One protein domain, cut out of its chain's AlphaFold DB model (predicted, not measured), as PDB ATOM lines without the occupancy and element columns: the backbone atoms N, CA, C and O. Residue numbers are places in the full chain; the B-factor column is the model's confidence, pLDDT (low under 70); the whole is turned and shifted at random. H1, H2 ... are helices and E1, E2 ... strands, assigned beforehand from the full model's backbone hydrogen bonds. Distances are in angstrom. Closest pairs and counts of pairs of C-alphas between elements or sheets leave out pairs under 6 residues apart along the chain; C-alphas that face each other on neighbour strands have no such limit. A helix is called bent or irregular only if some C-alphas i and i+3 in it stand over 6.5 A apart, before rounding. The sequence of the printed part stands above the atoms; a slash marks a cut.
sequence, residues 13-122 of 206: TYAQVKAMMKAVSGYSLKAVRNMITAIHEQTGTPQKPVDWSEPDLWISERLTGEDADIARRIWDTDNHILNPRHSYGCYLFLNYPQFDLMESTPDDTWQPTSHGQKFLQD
ATOM      1  N   THR A  13     -24.636   8.065 -48.656       98.50
ATOM      2  CA  THR A  13     -25.862   8.868 -48.595       98.50
ATOM      3  C   THR A  13     -26.388   8.923 -47.160       98.50
ATOM      4  O   THR A  13     -26.099   8.045 -46.344       98.50
ATOM      5  N   TYR A  14     -27.157   9.955 -46.813       98.62
ATOM      6  CA  TYR A  14     -27.728  10.038 -45.467       98.62
ATOM      7  C   TYR A  14     -28.759   8.944 -45.211       98.62
ATOM      8  O   TYR A  14     -28.806   8.424 -44.097       98.62
ATOM      9  N   ALA A  15     -29.507   8.520 -46.230       98.56
ATOM     10  CA  ALA A  15     -30.423   7.398 -46.092       98.56
ATOM     11  C   ALA A  15     -29.681   6.094 -45.731       98.56
ATOM     12  O   ALA A  15     -30.080   5.393 -44.802       98.56
ATOM     13  N   GLN A  16     -28.527   5.830 -46.359       98.69
ATOM     14  CA  GLN A  16     -27.668   4.688 -46.012       98.69
ATOM     15  C   GLN A  16     -27.133   4.763 -44.576       98.69
ATOM     16  O   GLN A  16     -27.136   3.758 -43.865       98.69
ATOM     17  N   VAL A  17     -26.698   5.946 -44.124       98.62
ATOM     18  CA  VAL A  17     -26.220   6.139 -42.743       98.62
ATOM     19  C   VAL A  17     -27.329   5.843 -41.741       98.62
ATOM     20  O   VAL A  17     -27.097   5.113 -40.780       98.62
ATOM     21  N   LYS A  18     -28.541   6.362 -41.967       98.81
ATOM     22  CA  LYS A  18     -29.688   6.120 -41.082       98.81
ATOM     23  C   LYS A  18     -30.065   4.645 -41.028       98.81
ATOM     24  O   LYS A  18     -30.278   4.125 -39.934       98.81
ATOM     25  N   ALA A  19     -30.098   3.970 -42.176       98.69
ATOM     26  CA  ALA A  19     -30.343   2.533 -42.235       98.69
ATOM     27  C   ALA A  19     -29.285   1.761 -41.434       98.69
ATOM     28  O   ALA A  19     -29.631   0.923 -40.603       98.69
ATOM     29  N   MET A  20     -28.003   2.118 -41.584       98.62
ATOM     30  CA  MET A  20     -26.935   1.524 -40.781       98.62
ATOM     31  C   MET A  20     -27.145   1.766 -39.286       98.62
ATOM     32  O   MET A  20     -27.089   0.810 -38.523       98.62
ATOM     33  N   MET A  21     -27.425   3.003 -38.859       98.69
ATOM     34  CA  MET A  21     -27.660   3.338 -37.447       98.69
ATOM     35  C   MET A  21     -28.795   2.508 -36.835       98.69
ATOM     36  O   MET A  21     -28.629   1.950 -35.751       98.69
ATOM     37  N   LYS A  22     -29.932   2.387 -37.533       98.62
ATOM     38  CA  LYS A  22     -31.084   1.582 -37.091       98.62
ATOM     39  C   LYS A  22     -30.735   0.093 -36.988       98.62
ATOM     40  O   LYS A  22     -31.113  -0.573 -36.020       98.62
ATOM     41  N   ALA A  23     -30.011  -0.428 -37.977       98.50
ATOM     42  CA  ALA A  23     -29.655  -1.838 -38.055       98.50
ATOM     43  C   ALA A  23     -28.644  -2.253 -36.978       98.50
ATOM     44  O   ALA A  23     -28.790  -3.306 -36.367       98.50
ATOM     45  N   VAL A  24     -27.627  -1.427 -36.727       98.38
ATOM     46  CA  VAL A  24     -26.527  -1.780 -35.815       98.38
ATOM     47  C   VAL A  24     -26.783  -1.383 -34.364       98.38
ATOM     48  O   VAL A  24     -26.032  -1.794 -33.483       98.38
ATOM     49  N   SER A  25     -27.837  -0.602 -34.096       97.88
ATOM     50  CA  SER A  25     -28.187  -0.218 -32.733       97.88
ATOM     51  C   SER A  25     -28.449  -1.455 -31.867       97.88
ATOM     52  O   SER A  25     -29.265  -2.321 -32.215       97.88
ATOM     53  N   GLY A  26     -27.723  -1.524 -30.749       97.31
ATOM     54  CA  GLY A  26     -27.754  -2.639 -29.801       97.31
ATOM     55  C   GLY A  26     -26.599  -3.637 -29.944       97.31
ATOM     56  O   GLY A  26     -26.366  -4.392 -29.007       97.31
ATOM     57  N   TYR A  27     -25.842  -3.621 -31.045       98.25
ATOM     58  CA  TYR A  27     -24.600  -4.402 -31.167       98.25
ATOM     59  C   TYR A  27     -23.400  -3.620 -30.643       98.25
ATOM     60  O   TYR A  27     -23.410  -2.390 -30.650       98.25
ATOM     61  N   SER A  28     -22.329  -4.311 -30.257       98.31
ATOM     62  CA  SER A  28     -21.068  -3.641 -29.929       98.31
ATOM     63  C   SER A  28     -20.414  -3.040 -31.176       98.31
ATOM     64  O   SER A  28     -20.480  -3.592 -32.280       98.31
ATOM     65  N   LEU A  29     -19.694  -1.926 -31.001       97.69
ATOM     66  CA  LEU A  29     -18.886  -1.327 -32.072       97.69
ATOM     67  C   LEU A  29     -17.873  -2.339 -32.637       97.69
ATOM     68  O   LEU A  29     -17.576  -2.353 -33.835       97.69
ATOM     69  N   LYS A  30     -17.355  -3.212 -31.765       97.94
ATOM     70  CA  LYS A  30     -16.432  -4.283 -32.133       97.94
ATOM     71  C   LYS A  30     -17.095  -5.309 -33.055       97.94
ATOM     72  O   LYS A  30     -16.488  -5.646 -34.066       97.94
ATOM     73  N   ALA A  31     -18.310  -5.763 -32.751       98.31
ATOM     74  CA  ALA A  31     -19.038  -6.716 -33.588       98.31
ATOM     75  C   ALA A  31     -19.315  -6.144 -34.987       98.31
ATOM     76  O   ALA A  31     -19.008  -6.778 -35.993       98.31
ATOM     77  N   VAL A  32     -19.757  -4.883 -35.071       98.38
ATOM     78  CA  VAL A  32     -19.955  -4.196 -36.362       98.38
ATOM     79  C   VAL A  32     -18.655  -4.141 -37.173       98.38
ATOM     80  O   VAL A  32     -18.650  -4.391 -38.379       98.38
ATOM     81  N   ARG A  33     -17.525  -3.840 -36.522       98.06
ATOM     82  CA  ARG A  33     -16.210  -3.816 -37.176       98.06
ATOM     83  C   ARG A  33     -15.735  -5.209 -37.606       98.06
ATOM     84  O   ARG A  33     -15.077  -5.314 -38.645       98.06
ATOM     85  N   ASN A  34     -16.043  -6.251 -36.837       98.38
ATOM     86  CA  ASN A  34     -15.721  -7.631 -37.194       98.38
ATOM     87  C   ASN A  34     -16.463  -8.037 -38.468       98.38
ATOM     88  O   ASN A  34     -15.803  -8.429 -39.424       98.38
ATOM     89  N   MET A  35     -17.771  -7.783 -38.545       98.44
ATOM     90  CA  MET A  35     -18.576  -8.039 -39.743       98.44
ATOM     91  C   MET A  35     -17.998  -7.337 -40.979       98.44
ATOM     92  O   MET A  35     -17.802  -7.960 -42.024       98.44
ATOM     93  N   ILE A  36     -17.634  -6.055 -40.858       98.00
ATOM     94  CA  ILE A  36     -17.005  -5.310 -41.962       98.00
ATOM     95  C   ILE A  36     -15.683  -5.963 -42.389       98.00
ATOM     96  O   ILE A  36     -15.408  -6.074 -43.585       98.00
ATOM     97  N   THR A  37     -14.868  -6.400 -41.426       97.56
ATOM     98  CA  THR A  37     -13.608  -7.110 -41.692       97.56
ATOM     99  C   THR A  37     -13.864  -8.435 -42.411       97.56
ATOM    100  O   THR A  37     -13.251  -8.686 -43.447       97.56
ATOM    101  N   ALA A  38     -14.822  -9.228 -41.929       96.88
ATOM    102  CA  ALA A  38     -15.180 -10.528 -42.485       96.88
ATOM    103  C   ALA A  38     -15.668 -10.434 -43.940       96.88
ATOM    104  O   ALA A  38     -15.334 -11.288 -44.763       96.88
ATOM    105  N   ILE A  39     -16.412  -9.377 -44.290       95.75
ATOM    106  CA  ILE A  39     -16.769  -9.094 -45.687       95.75
ATOM    107  C   ILE A  39     -15.526  -8.680 -46.483       95.75
ATOM    108  O   ILE A  39     -15.292  -9.187 -47.583       95.75
ATOM    109  N   HIS A  40     -14.717  -7.763 -45.941       92.12
ATOM    110  CA  HIS A  40     -13.569  -7.210 -46.657       92.12
ATOM    111  C   HIS A  40     -12.565  -8.289 -47.077       92.12
ATOM    112  O   HIS A  40     -12.138  -8.306 -48.235       92.12
ATOM    113  N   GLU A  41     -12.256  -9.226 -46.181       92.12
ATOM    114  CA  GLU A  41     -11.333 -10.346 -46.412       92.12
ATOM    115  C   GLU A  41     -11.773 -11.278 -47.551       92.12
ATOM    116  O   GLU A  41     -10.957 -12.004 -48.119       92.12
ATOM    117  N   GLN A  42     -13.042 -11.212 -47.952       89.75
ATOM    118  CA  GLN A  42     -13.618 -12.053 -48.994       89.75
ATOM    119  C   GLN A  42     -13.825 -11.323 -50.331       89.75
ATOM    120  O   GLN A  42     -14.244 -11.947 -51.303       89.75
ATOM    121  N   THR A  43     -13.525 -10.018 -50.426       81.62
ATOM    122  CA  THR A  43     -13.866  -9.166 -51.595       81.62
ATOM    123  C   THR A  43     -13.157  -9.577 -52.899       81.62
ATOM    124  O   THR A  43     -13.581  -9.195 -53.994       81.62
ATOM    125  N   GLY A  44     -12.105 -10.396 -52.800       80.69
ATOM    126  CA  GLY A  44     -11.259 -10.806 -53.919       80.69
ATOM    127  C   GLY A  44     -10.182  -9.768 -54.247       80.69
ATOM    128  O   GLY A  44      -9.843  -8.915 -53.430       80.69
ATOM    129  N   THR A  45      -9.627  -9.840 -55.455       77.38
ATOM    130  CA  THR A  45      -8.630  -8.875 -55.955       77.38
ATOM    131  C   THR A  45      -9.190  -8.107 -57.151       77.38
ATOM    132  O   THR A  45     -10.129  -8.584 -57.788       77.38
ATOM    133  N   PRO A  46      -8.613  -6.952 -57.540       77.88
ATOM    134  CA  PRO A  46      -9.041  -6.244 -58.749       77.88
ATOM    135  C   PRO A  46      -9.031  -7.115 -60.018       77.88
ATOM    136  O   PRO A  46      -9.808  -6.873 -60.935       77.88
ATOM    137  N   GLN A  47      -8.166  -8.133 -60.074       86.00
ATOM    138  CA  GLN A  47      -8.055  -9.072 -61.193       86.00
ATOM    139  C   GLN A  47      -9.072 -10.221 -61.123       86.00
ATOM    140  O   GLN A  47      -9.345 -10.853 -62.140       86.00
ATOM    141  N   LYS A  48      -9.621 -10.509 -59.938       83.25
ATOM    142  CA  LYS A  48     -10.625 -11.552 -59.714       83.25
ATOM    143  C   LYS A  48     -11.628 -11.075 -58.654       83.25
ATOM    144  O   LYS A  48     -11.550 -11.516 -57.503       83.25
ATOM    145  N   PRO A  49     -12.519 -10.133 -59.014       83.00
ATOM    146  CA  PRO A  49     -13.502  -9.618 -58.079       83.00
ATOM    147  C   PRO A  49     -14.540 -10.695 -57.771       83.00
ATOM    148  O   PRO A  49     -14.936 -11.466 -58.647       83.00
ATOM    149  N   VAL A  50     -14.982 -10.736 -56.520       85.00
ATOM    150  CA  VAL A  50     -16.159 -11.512 -56.129       85.00
ATOM    151  C   VAL A  50     -17.411 -10.701 -56.462       85.00
ATOM    152  O   VAL A  50     -17.403  -9.473 -56.356       85.00
ATOM    153  N   ASP A  51     -18.472 -11.381 -56.892       86.88
ATOM    154  CA  ASP A  51     -19.774 -10.754 -57.084       86.88
ATOM    155  C   ASP A  51     -20.485 -10.579 -55.734       86.88
ATOM    156  O   ASP A  51     -20.578 -11.513 -54.939       86.88
ATOM    157  N   TRP A  52     -20.969  -9.364 -55.487       88.38
ATOM    158  CA  TRP A  52     -21.643  -8.945 -54.255       88.38
ATOM    159  C   TRP A  52     -23.034  -8.354 -54.521       88.38
ATOM    160  O   TRP A  52     -23.600  -7.684 -53.648       88.38
ATOM    161  N   SER A  53     -23.547  -8.529 -55.742       88.44
ATOM    162  CA  SER A  53     -24.816  -7.953 -56.190       88.44
ATOM    163  C   SER A  53     -26.049  -8.610 -55.564       88.44
ATOM    164  O   SER A  53     -27.069  -7.939 -55.469       88.44
ATOM    165  N   GLU A  54     -25.921  -9.837 -55.041       93.75
ATOM    166  CA  GLU A  54     -27.020 -10.640 -54.473       93.75
ATOM    167  C   GLU A  54     -26.837 -10.929 -52.961       93.75
ATOM    168  O   GLU A  54     -26.445 -12.044 -52.592       93.75
ATOM    169  N   PRO A  55     -27.067  -9.953 -52.050       94.56
ATOM    170  CA  PRO A  55     -26.910 -10.145 -50.600       94.56
ATOM    171  C   PRO A  55     -27.728 -11.274 -50.009       94.56
ATOM    172  O   PRO A  55     -27.256 -11.943 -49.090       94.56
ATOM    173  N   ASP A  56     -28.903 -11.545 -50.571       95.38
ATOM    174  CA  ASP A  56     -29.738 -12.646 -50.111       95.38
ATOM    175  C   ASP A  56     -29.027 -13.991 -50.157       95.38
ATOM    176  O   ASP A  56     -29.167 -14.770 -49.215       95.38
ATOM    177  N   LEU A  57     -28.208 -14.209 -51.186       94.81
ATOM    178  CA  LEU A  57     -27.407 -15.416 -51.345       94.81
ATOM    179  C   LEU A  57     -26.113 -15.326 -50.538       94.81
ATOM    180  O   LEU A  57     -25.841 -16.166 -49.675       94.81
ATOM    181  N   TRP A  58     -25.306 -14.291 -50.794       95.62
ATOM    182  CA  TRP A  58     -23.930 -14.305 -50.312       95.62
ATOM    183  C   TRP A  58     -23.826 -14.141 -48.795       95.62
ATOM    184  O   TRP A  58     -22.867 -14.654 -48.225       95.62
ATOM    185  N   ILE A  59     -24.781 -13.482 -48.119       96.38
ATOM    186  CA  ILE A  59     -24.720 -13.305 -46.655       96.38
ATOM    187  C   ILE A  59     -24.689 -14.670 -45.965       96.38
ATOM    188  O   ILE A  59     -23.800 -14.920 -45.156       96.38
ATOM    189  N   SER A  60     -25.609 -15.572 -46.318       95.38
ATOM    190  CA  SER A  60     -25.674 -16.913 -45.724       95.38
ATOM    191  C   SER A  60     -24.565 -17.852 -46.196       95.38
ATOM    192  O   SER A  60     -24.217 -18.787 -45.484       95.38
ATOM    193  N   GLU A  61     -24.019 -17.635 -47.394       95.06
ATOM    194  CA  GLU A  61     -22.947 -18.479 -47.937       95.06
ATOM    195  C   GLU A  61     -21.559 -18.113 -47.396       95.06
ATOM    196  O   GLU A  61     -20.673 -18.965 -47.340       95.06
ATOM    197  N   ARG A  62     -21.344 -16.837 -47.051       94.88
ATOM    198  CA  ARG A  62     -20.011 -16.273 -46.773       94.88
ATOM    199  C   ARG A  62     -19.797 -15.852 -45.332       94.88
ATOM    200  O   ARG A  62     -18.649 -15.788 -44.891       94.88
ATOM    201  N   LEU A  63     -20.863 -15.496 -44.626       96.75
ATOM    202  CA  LEU A  63     -20.799 -15.049 -43.242       96.75
ATOM    203  C   LEU A  63     -21.446 -16.094 -42.336       96.75
ATOM    204  O   LEU A  63     -22.301 -16.870 -42.756       96.75
ATOM    205  N   THR A  64     -21.034 -16.109 -41.072       96.56
ATOM    206  CA  THR A  64     -21.592 -17.010 -40.058       96.56
ATOM    207  C   THR A  64     -21.719 -16.287 -38.722       96.56
ATOM    208  O   THR A  64     -21.042 -15.283 -38.495       96.56
ATOM    209  N   GLY A  65     -22.578 -16.800 -37.837       97.44
ATOM    210  CA  GLY A  65     -22.776 -16.243 -36.499       97.44
ATOM    211  C   GLY A  65     -23.192 -14.768 -36.518       97.44
ATOM    212  O   GLY A  65     -23.916 -14.331 -37.410       97.44
ATOM    213  N   GLU A  66     -22.683 -14.003 -35.553       97.75
ATOM    214  CA  GLU A  66     -23.047 -12.594 -35.353       97.75
ATOM    215  C   GLU A  66     -22.743 -11.711 -36.578       97.75
ATOM    216  O   GLU A  66     -23.501 -10.788 -36.872       97.75
ATOM    217  N   ASP A  67     -21.699 -12.022 -37.357       98.38
ATOM    218  CA  ASP A  67     -21.385 -11.272 -38.578       98.38
ATOM    219  C   ASP A  67     -22.488 -11.427 -39.638       98.38
ATOM    220  O   ASP A  67     -22.861 -10.451 -40.295       98.38
ATOM    221  N   ALA A  68     -23.036 -12.641 -39.789       98.12
ATOM    222  CA  ALA A  68     -24.161 -12.897 -40.688       98.12
ATOM    223  C   ALA A  68     -25.439 -12.215 -40.192       98.12
ATOM    224  O   ALA A  68     -26.161 -11.630 -40.998       98.12
ATOM    225  N   ASP A  69     -25.687 -12.243 -38.880       98.38
ATOM    226  CA  ASP A  69     -26.863 -11.625 -38.267       98.38
ATOM    227  C   ASP A  69     -26.862 -10.103 -38.463       98.38
ATOM    228  O   ASP A  69     -27.858  -9.528 -38.909       98.38
ATOM    229  N   ILE A  70     -25.727  -9.440 -38.202       98.56
ATOM    230  CA  ILE A  70     -25.579  -7.994 -38.413       98.56
ATOM    231  C   ILE A  70     -25.717  -7.659 -39.902       98.56
ATOM    232  O   ILE A  70     -26.444  -6.727 -40.252       98.56
ATOM    233  N   ALA A  71     -25.043  -8.399 -40.790       98.56
ATOM    234  CA  ALA A  71     -25.124  -8.152 -42.229       98.56
ATOM    235  C   ALA A  71     -26.556  -8.327 -42.753       98.56
ATOM    236  O   ALA A  71     -27.039  -7.482 -43.507       98.56
ATOM    237  N   ARG A  72     -27.264  -9.372 -42.310       98.56
ATOM    238  CA  ARG A  72     -28.669  -9.601 -42.658       98.56
ATOM    239  C   ARG A  72     -29.551  -8.465 -42.159       98.56
ATOM    240  O   ARG A  72     -30.306  -7.901 -42.940       98.56
ATOM    241  N   ARG A  73     -29.391  -8.044 -40.901       98.56
ATOM    242  CA  ARG A  73     -30.167  -6.926 -40.346       98.56
ATOM    243  C   ARG A  73     -29.911  -5.615 -41.089       98.56
ATOM    244  O   ARG A  73     -30.853  -4.855 -41.288       98.56
ATOM    245  N   ILE A  74     -28.674  -5.343 -41.512       98.62
ATOM    246  CA  ILE A  74     -28.357  -4.180 -42.356       98.62
ATOM    247  C   ILE A  74     -29.085  -4.269 -43.698       98.62
ATOM    248  O   ILE A  74     -29.687  -3.281 -44.108       98.62
ATOM    249  N   TRP A  75     -29.040  -5.430 -44.355       98.38
ATOM    250  CA  TRP A  75     -29.696  -5.636 -45.643       98.38
ATOM    251  C   TRP A  75     -31.212  -5.457 -45.539       98.38
ATOM    252  O   TRP A  75     -31.791  -4.701 -46.307       98.38
ATOM    253  N   ASP A  76     -31.848  -6.057 -44.540       98.31
ATOM    254  CA  ASP A  76     -33.307  -6.029 -44.412       98.31
ATOM    255  C   ASP A  76     -33.840  -4.652 -43.946       98.31
ATOM    256  O   ASP A  76     -35.026  -4.342 -44.094       98.31
ATOM    257  N   THR A  77     -32.981  -3.793 -43.379       98.38
ATOM    258  CA  THR A  77     -33.375  -2.473 -42.858       98.38
ATOM    259  C   THR A  77     -33.645  -1.470 -43.981       98.38
ATOM    260  O   THR A  77     -32.855  -1.315 -44.909       98.38
ATOM    261  N   ASP A  78     -34.750  -0.726 -43.849       96.75
ATOM    262  CA  ASP A  78     -35.166   0.337 -44.775       96.75
ATOM    263  C   ASP A  78     -35.215  -0.130 -46.247       96.75
ATOM    264  O   ASP A  78     -34.805   0.586 -47.160       96.75
ATOM    265  N   ASN A  79     -35.750  -1.337 -46.477       96.25
ATOM    266  CA  ASN A  79     -35.980  -1.909 -47.807       96.25
ATOM    267  C   ASN A  79     -34.701  -1.994 -48.657       96.25
ATOM    268  O   ASN A  79     -34.667  -1.519 -49.794       96.25
ATOM    269  N   HIS A  80     -33.652  -2.614 -48.106       96.81
ATOM    270  CA  HIS A  80     -32.445  -2.958 -48.861       96.81
ATOM    271  C   HIS A  80     -31.628  -1.757 -49.355       96.81
ATOM    272  O   HIS A  80     -30.809  -1.871 -50.271       96.81
ATOM    273  N   ILE A  81     -31.804  -0.592 -48.723       97.12
ATOM    274  CA  ILE A  81     -31.117   0.642 -49.119       97.12
ATOM    275  C   ILE A  81     -29.595   0.573 -48.933       97.12
ATOM    276  O   ILE A  81     -28.839   1.246 -49.643       97.12
ATOM    277  N   LEU A  82     -29.126  -0.253 -47.991       97.88
ATOM    278  CA  LEU A  82     -27.711  -0.464 -47.722       97.88
ATOM    279  C   LEU A  82     -27.329  -1.931 -47.926       97.88
ATOM    280  O   LEU A  82     -27.590  -2.791 -47.092       97.88
ATOM    281  N   ASN A  83     -26.599  -2.200 -49.008       97.38
ATOM    282  CA  ASN A  83     -25.875  -3.460 -49.156       97.38
ATOM    283  C   ASN A  83     -24.722  -3.505 -48.122       97.38
ATOM    284  O   ASN A  83     -23.874  -2.601 -48.153       97.38
ATOM    285  N   PRO A  84     -24.620  -4.537 -47.255       97.44
ATOM    286  CA  PRO A  84     -23.639  -4.559 -46.163       97.44
ATOM    287  C   PRO A  84     -22.173  -4.497 -46.619       97.44
ATOM    288  O   PRO A  84     -21.297  -4.056 -45.877       97.44
ATOM    289  N   ARG A  85     -21.873  -4.822 -47.884       95.81
ATOM    290  CA  ARG A  85     -20.526  -4.619 -48.447       95.81
ATOM    291  C   ARG A  85     -20.079  -3.151 -48.450       95.81
ATOM    292  O   ARG A  85     -18.891  -2.854 -48.561       95.81
ATOM    293  N   HIS A  86     -21.034  -2.224 -48.394       95.19
ATOM    294  CA  HIS A  86     -20.811  -0.781 -48.390       95.19
ATOM    295  C   HIS A  86     -20.843  -0.174 -46.980       95.19
ATOM    296  O   HIS A  86     -20.629   1.031 -46.830       95.19
ATOM    297  N   SER A  87     -21.009  -0.995 -45.937       97.25
ATOM    298  CA  SER A  87     -21.082  -0.550 -44.543       97.25
ATOM    299  C   SER A  87     -19.831   0.178 -44.057       97.25
ATOM    300  O   SER A  87     -19.936   1.004 -43.156       97.25
ATOM    301  N   TYR A  88     -18.657  -0.048 -44.659       97.38
ATOM    302  CA  TYR A  88     -17.433   0.631 -44.224       97.38
ATOM    303  C   TYR A  88     -17.512   2.161 -44.353       97.38
ATOM    304  O   TYR A  88     -17.073   2.866 -43.450       97.38
ATOM    305  N   GLY A  89     -18.120   2.690 -45.423       96.88
ATOM    306  CA  GLY A  89     -18.294   4.141 -45.584       96.88
ATOM    307  C   GLY A  89     -19.199   4.745 -44.503       96.88
ATOM    308  O   GLY A  89     -18.867   5.773 -43.912       96.88
ATOM    309  N   CYS A  90     -20.296   4.054 -44.178       98.25
ATOM    310  CA  CYS A  90     -21.200   4.432 -43.091       98.25
ATOM    311  C   CYS A  90     -20.527   4.324 -41.717       98.25
ATOM    312  O   CYS A  90     -20.641   5.243 -40.916       98.25
ATOM    313  N   TYR A  91     -19.771   3.252 -41.462       98.12
ATOM    314  CA  TYR A  91     -18.980   3.090 -40.241       98.12
ATOM    315  C   TYR A  91     -17.990   4.240 -40.052       98.12
ATOM    316  O   TYR A  91     -17.920   4.803 -38.965       98.12
ATOM    317  N   LEU A  92     -17.253   4.623 -41.103       97.00
ATOM    318  CA  LEU A  92     -16.322   5.747 -41.016       97.00
ATOM    319  C   LEU A  92     -17.056   7.041 -40.679       97.00
ATOM    320  O   LEU A  92     -16.630   7.722 -39.754       97.00
ATOM    321  N   PHE A  93     -18.164   7.338 -41.368       97.88
ATOM    322  CA  PHE A  93     -18.996   8.507 -41.079       97.88
ATOM    323  C   PHE A  93     -19.455   8.523 -39.612       97.88
ATOM    324  O   PHE A  93     -19.170   9.465 -38.887       97.88
ATOM    325  N   LEU A  94     -20.087   7.449 -39.141       97.94
ATOM    326  CA  LEU A  94     -20.625   7.358 -37.780       97.94
ATOM    327  C   LEU A  94     -19.553   7.404 -36.688       97.94
ATOM    328  O   LEU A  94     -19.833   7.849 -35.579       97.94
ATOM    329  N   ASN A  95     -18.337   6.953 -36.995       94.25
ATOM    330  CA  ASN A  95     -17.230   6.903 -36.047       94.25
ATOM    331  C   ASN A  95     -16.367   8.180 -36.053       94.25
ATOM    332  O   ASN A  95     -15.358   8.237 -35.349       94.25
ATOM    333  N   TYR A  96     -16.722   9.207 -36.838       93.81
ATOM    334  CA  TYR A  96     -16.068  10.511 -36.747       93.81
ATOM    335  C   TYR A  96     -16.559  11.273 -35.507       93.81
ATOM    336  O   TYR A  96     -17.724  11.676 -35.465       93.81
ATOM    337  N   PRO A  97     -15.680  11.575 -34.527       91.31
ATOM    338  CA  PRO A  97     -16.106  12.165 -33.254       91.31
ATOM    339  C   PRO A  97     -16.794  13.526 -33.390       91.31
ATOM    340  O   PRO A  97     -17.605  13.901 -32.557       91.31
ATOM    341  N   GLN A  98     -16.478  14.275 -34.447       91.75
ATOM    342  CA  GLN A  98     -17.051  15.598 -34.698       91.75
ATOM    343  C   GLN A  98     -18.532  15.579 -35.100       91.75
ATOM    344  O   GLN A  98     -19.182  16.620 -35.023       91.75
ATOM    345  N   PHE A  99     -19.059  14.436 -35.551       96.12
ATOM    346  CA  PHE A  99     -20.479  14.307 -35.884       96.12
ATOM    347  C   PHE A  99     -21.318  13.857 -34.695       96.12
ATOM    348  O   PHE A  99     -22.518  14.112 -34.693       96.12
ATOM    349  N   ASP A 100     -20.690  13.214 -33.705       97.06
ATOM    350  CA  ASP A 100     -21.336  12.801 -32.457       97.06
ATOM    351  C   ASP A 100     -22.651  12.041 -32.699       97.06
ATOM    352  O   ASP A 100     -23.660  12.315 -32.068       97.06
ATOM    353  N   LEU A 101     -22.697  11.133 -33.682       98.44
ATOM    354  CA  LEU A 101     -23.949  10.473 -34.090       98.44
ATOM    355  C   LEU A 101     -24.229   9.182 -33.327       98.44
ATOM    356  O   LEU A 101     -25.390   8.837 -33.117       98.44
ATOM    357  N   MET A 102     -23.185   8.459 -32.933       98.25
ATOM    358  CA  MET A 102     -23.296   7.185 -32.232       98.25
ATOM    359  C   MET A 102     -22.267   7.119 -31.104       98.25
ATOM    360  O   MET A 102     -21.141   7.587 -31.267       98.25
ATOM    361  N   GLU A 103     -22.621   6.476 -29.998       97.75
ATOM    362  CA  GLU A 103     -21.750   6.268 -28.840       97.75
ATOM    363  C   GLU A 103     -21.841   4.831 -28.317       97.75
ATOM    364  O   GLU A 103     -22.839   4.138 -28.528       97.75
ATOM    365  N   SER A 104     -20.781   4.366 -27.655       97.25
ATOM    366  CA  SER A 104     -20.800   3.099 -26.921       97.25
ATOM    367  C   SER A 104     -21.331   3.332 -25.510       97.25
ATOM    368  O   SER A 104     -20.801   4.166 -24.777       97.25
ATOM    369  N   THR A 105     -22.350   2.575 -25.117       95.88
ATOM    370  CA  THR A 105     -22.911   2.599 -23.764       95.88
ATOM    371  C   THR A 105     -22.048   1.779 -22.789       95.88
ATOM    372  O   THR A 105     -21.218   0.976 -23.225       95.88
ATOM    373  N   PRO A 106     -22.249   1.917 -21.461       95.75
ATOM    374  CA  PRO A 106     -21.580   1.072 -20.464       95.75
ATOM    375  C   PRO A 106     -21.818  -0.438 -20.630       95.75
ATOM    376  O   PRO A 106     -20.994  -1.227 -20.178       95.75
ATOM    377  N   ASP A 107     -22.898  -0.830 -21.311       94.94
ATOM    378  CA  ASP A 107     -23.254  -2.227 -21.598       94.94
ATOM    379  C   ASP A 107     -22.617  -2.752 -22.906       94.94
ATOM    380  O   ASP A 107     -23.059  -3.757 -23.453       94.94
ATOM    381  N   ASP A 108     -21.604  -2.053 -23.436       95.50
ATOM    382  CA  ASP A 108     -20.910  -2.360 -24.700       95.50
ATOM    383  C   ASP A 108     -21.841  -2.424 -25.924       95.50
ATOM    384  O   ASP A 108     -21.614  -3.164 -26.878       95.50
ATOM    385  N   THR A 109     -22.896  -1.607 -25.932       97.06
ATOM    386  CA  THR A 109     -23.774  -1.456 -27.103       97.06
ATOM    387  C   THR A 109     -23.519  -0.128 -27.797       97.06
ATOM    388  O   THR A 109     -23.302   0.888 -27.146       97.06
ATOM    389  N   TRP A 110     -23.553  -0.113 -29.124       97.88
ATOM    390  CA  TRP A 110     -23.406   1.084 -29.939       97.88
ATOM    391  C   TRP A 110     -24.790   1.640 -30.266       97.88
ATOM    392  O   TRP A 110     -25.632   0.938 -30.835       97.88
ATOM    393  N   GLN A 111     -25.064   2.878 -29.862       98.00
ATOM    394  CA  GLN A 111     -26.398   3.473 -29.939       98.00
ATOM    395  C   GLN A 111     -26.353   4.927 -30.420       98.00
ATOM    396  O   GLN A 111     -25.329   5.589 -30.245       98.00
ATOM    397  N   PRO A 112     -27.441   5.448 -31.020       98.44
ATOM    398  CA  PRO A 112     -27.489   6.847 -31.416       98.44
ATOM    399  C   PRO A 112     -27.461   7.776 -30.200       98.44
ATOM    400  O   PRO A 112     -28.251   7.606 -29.270       98.44
ATOM    401  N   THR A 113     -26.615   8.802 -30.256       98.50
ATOM    402  CA  THR A 113     -26.589   9.888 -29.262       98.50
ATOM    403  C   THR A 113     -27.836  10.773 -29.398       98.50
ATOM    404  O   THR A 113     -28.629  10.634 -30.331       98.50
ATOM    405  N   SER A 114     -27.964  11.804 -28.557       98.25
ATOM    406  CA  SER A 114     -28.982  12.849 -28.759       98.25
ATOM    407  C   SER A 114     -28.876  13.558 -30.123       98.25
ATOM    408  O   SER A 114     -29.899  13.924 -30.702       98.25
ATOM    409  N   HIS A 115     -27.663  13.759 -30.654       98.44
ATOM    410  CA  HIS A 115     -27.465  14.336 -31.989       98.44
ATOM    411  C   HIS A 115     -27.794  13.314 -33.091       98.44
ATOM    412  O   HIS A 115     -28.435  13.659 -34.082       98.44
ATOM    413  N   GLY A 116     -27.447  12.040 -32.877       98.62
ATOM    414  CA  GLY A 116     -27.832  10.925 -33.744       98.62
ATOM    415  C   GLY A 116     -29.343  10.745 -33.873       98.62
ATOM    416  O   GLY A 116     -29.849  10.546 -34.974       98.62
ATOM    417  N   GLN A 117     -30.085  10.880 -32.773       98.69
ATOM    418  CA  GLN A 117     -31.550  10.818 -32.797       98.69
ATOM    419  C   GLN A 117     -32.157  11.952 -33.633       98.69
ATOM    420  O   GLN A 117     -33.060  11.710 -34.429       98.69
ATOM    421  N   LYS A 118     -31.621  13.174 -33.528       98.75
ATOM    422  CA  LYS A 118     -32.033  14.304 -34.379       98.75
ATOM    423  C   LYS A 118     -31.743  14.052 -35.854       98.75
ATOM    424  O   LYS A 118     -32.589  14.325 -36.699       98.75
ATOM    425  N   PHE A 119     -30.580  13.477 -36.163       98.75
ATOM    426  CA  PHE A 119     -30.242  13.075 -37.527       98.75
ATOM    427  C   PHE A 119     -31.236  12.042 -38.079       98.75
ATOM    428  O   PHE A 119     -31.730  12.204 -39.193       98.75
ATOM    429  N   LEU A 120     -31.584  11.016 -37.294       98.62
ATOM    430  CA  LEU A 120     -32.582  10.005 -37.671       98.62
ATOM    431  C   LEU A 120     -33.978  10.597 -37.919       98.62
ATOM    432  O   LEU A 120     -34.722  10.045 -38.725       98.62
ATOM    433  N   GLN A 121     -34.309  11.703 -37.252       98.31
ATOM    434  CA  GLN A 121     -35.592  12.409 -37.339       98.31
ATOM    435  C   GLN A 121     -35.621  13.526 -38.392       98.31
ATOM    436  O   GLN A 121     -36.579  14.292 -38.421       98.31
ATOM    437  N   ASP A 122     -34.589  13.637 -39.236       97.69
ATOM    438  CA  ASP A 122     -34.493  14.688 -40.256       97.69
ATOM    439  C   ASP A 122     -34.487  16.117 -39.684       97.69
ATOM    440  O   ASP A 122     -34.960  17.055 -40.322       97.69
TER     441      ASP A 122
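Overview. This is residues 13 to 122 of the 206 residues of an uncharacterized protein of Escherichia coli O45:K1 (strain S88 / ExPEC) (UniProt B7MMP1). A small two-stranded hairpin, E1 and E2, and the short helix H6 sit at one end of a core of four crossed helices, H1, H2, H4 and H5. Toward the other end H3 packs on H4, and residues 44 to 49 stick out as a free loop. The printed part has 110 residues, with named elements in the order H1, H2, H3, H4, H5, E1, E2, H6; the class is mostly helix, and the sheet E1 - E2 is antiparallel. The whole is compact, with a radius of gyration of the C-alphas of 13.9 A, yet elongated, spanning 42 by 27 by 23 A.

Arrangement. Look first at E1, residues 102 to 104, and E2, residues 110 to 112, an antiparallel hairpin with directions at 144 degrees; N 103 and O 111 are within hydrogen-bond range at 2.9 A. H6, residues 114 to 120, has its closest C-alpha to E1 at Gly 116, 6.1 A from that of Met 102. From H1, residues 14 to 24, the C-alpha of Met 21 comes within 7.0 A of that of Pro 112 in E2. H1 touches H5, residues 84 to 94, about perpendicular at 81 degrees, the closest C-alphas being those of Val 17 and Cys 90, 5.3 A apart. H2, residues 29 to 40, touches H5 with residues 36 to 40 alone, closest at the C-alphas of Ile 36 and Tyr 88, 6.4 A. H4, residues 65 to 76, touches H2 with residues 66 to 71 alone, about perpendicular at 84 degrees, and the C-alphas of Met 35 and Asp 67 are closest, 4.4 A. H3, residues 55 to 62, forms a helical hairpin with H4 at a shallow tilt of 9 degrees, opposite ways, closest at the C-alphas of Ile 59 and Ala 68, 6.0 A. H3 and H6 are apart. In H1, H2, H4 and H6 every O i to N i+4 pair is within hydrogen-bond range; H3 has 3 of 4 and H5 4 of 7.

Along the chain. Find C-alpha 14 at (-27.728, 10.038, -45.467); from there H1 runs 15.3 A to C-alpha 24. H2 measures 16.6 A, H4 16.7 A and H5 14.9 A; H5 is irregular, with C-alphas 85 and 88 7.4 A apart. H3 and H6 each measure 10.0 A, E1 and E2 7.2 A. H6 ends at C-alpha 120, (-32.582, 10.005, -37.671).

Size, cuts and confidence. The C-alphas farthest apart are those of Gln 47 and Ser 114, 44.4 A. The link from H2 to H3 is long, 14 residues, and in it residues 44 to 45 pair antiparallel with residues 48 to 49. The printed part has no cut, and no printed residue is under 70 in pLDDT; the mean of the printed part is 95.8.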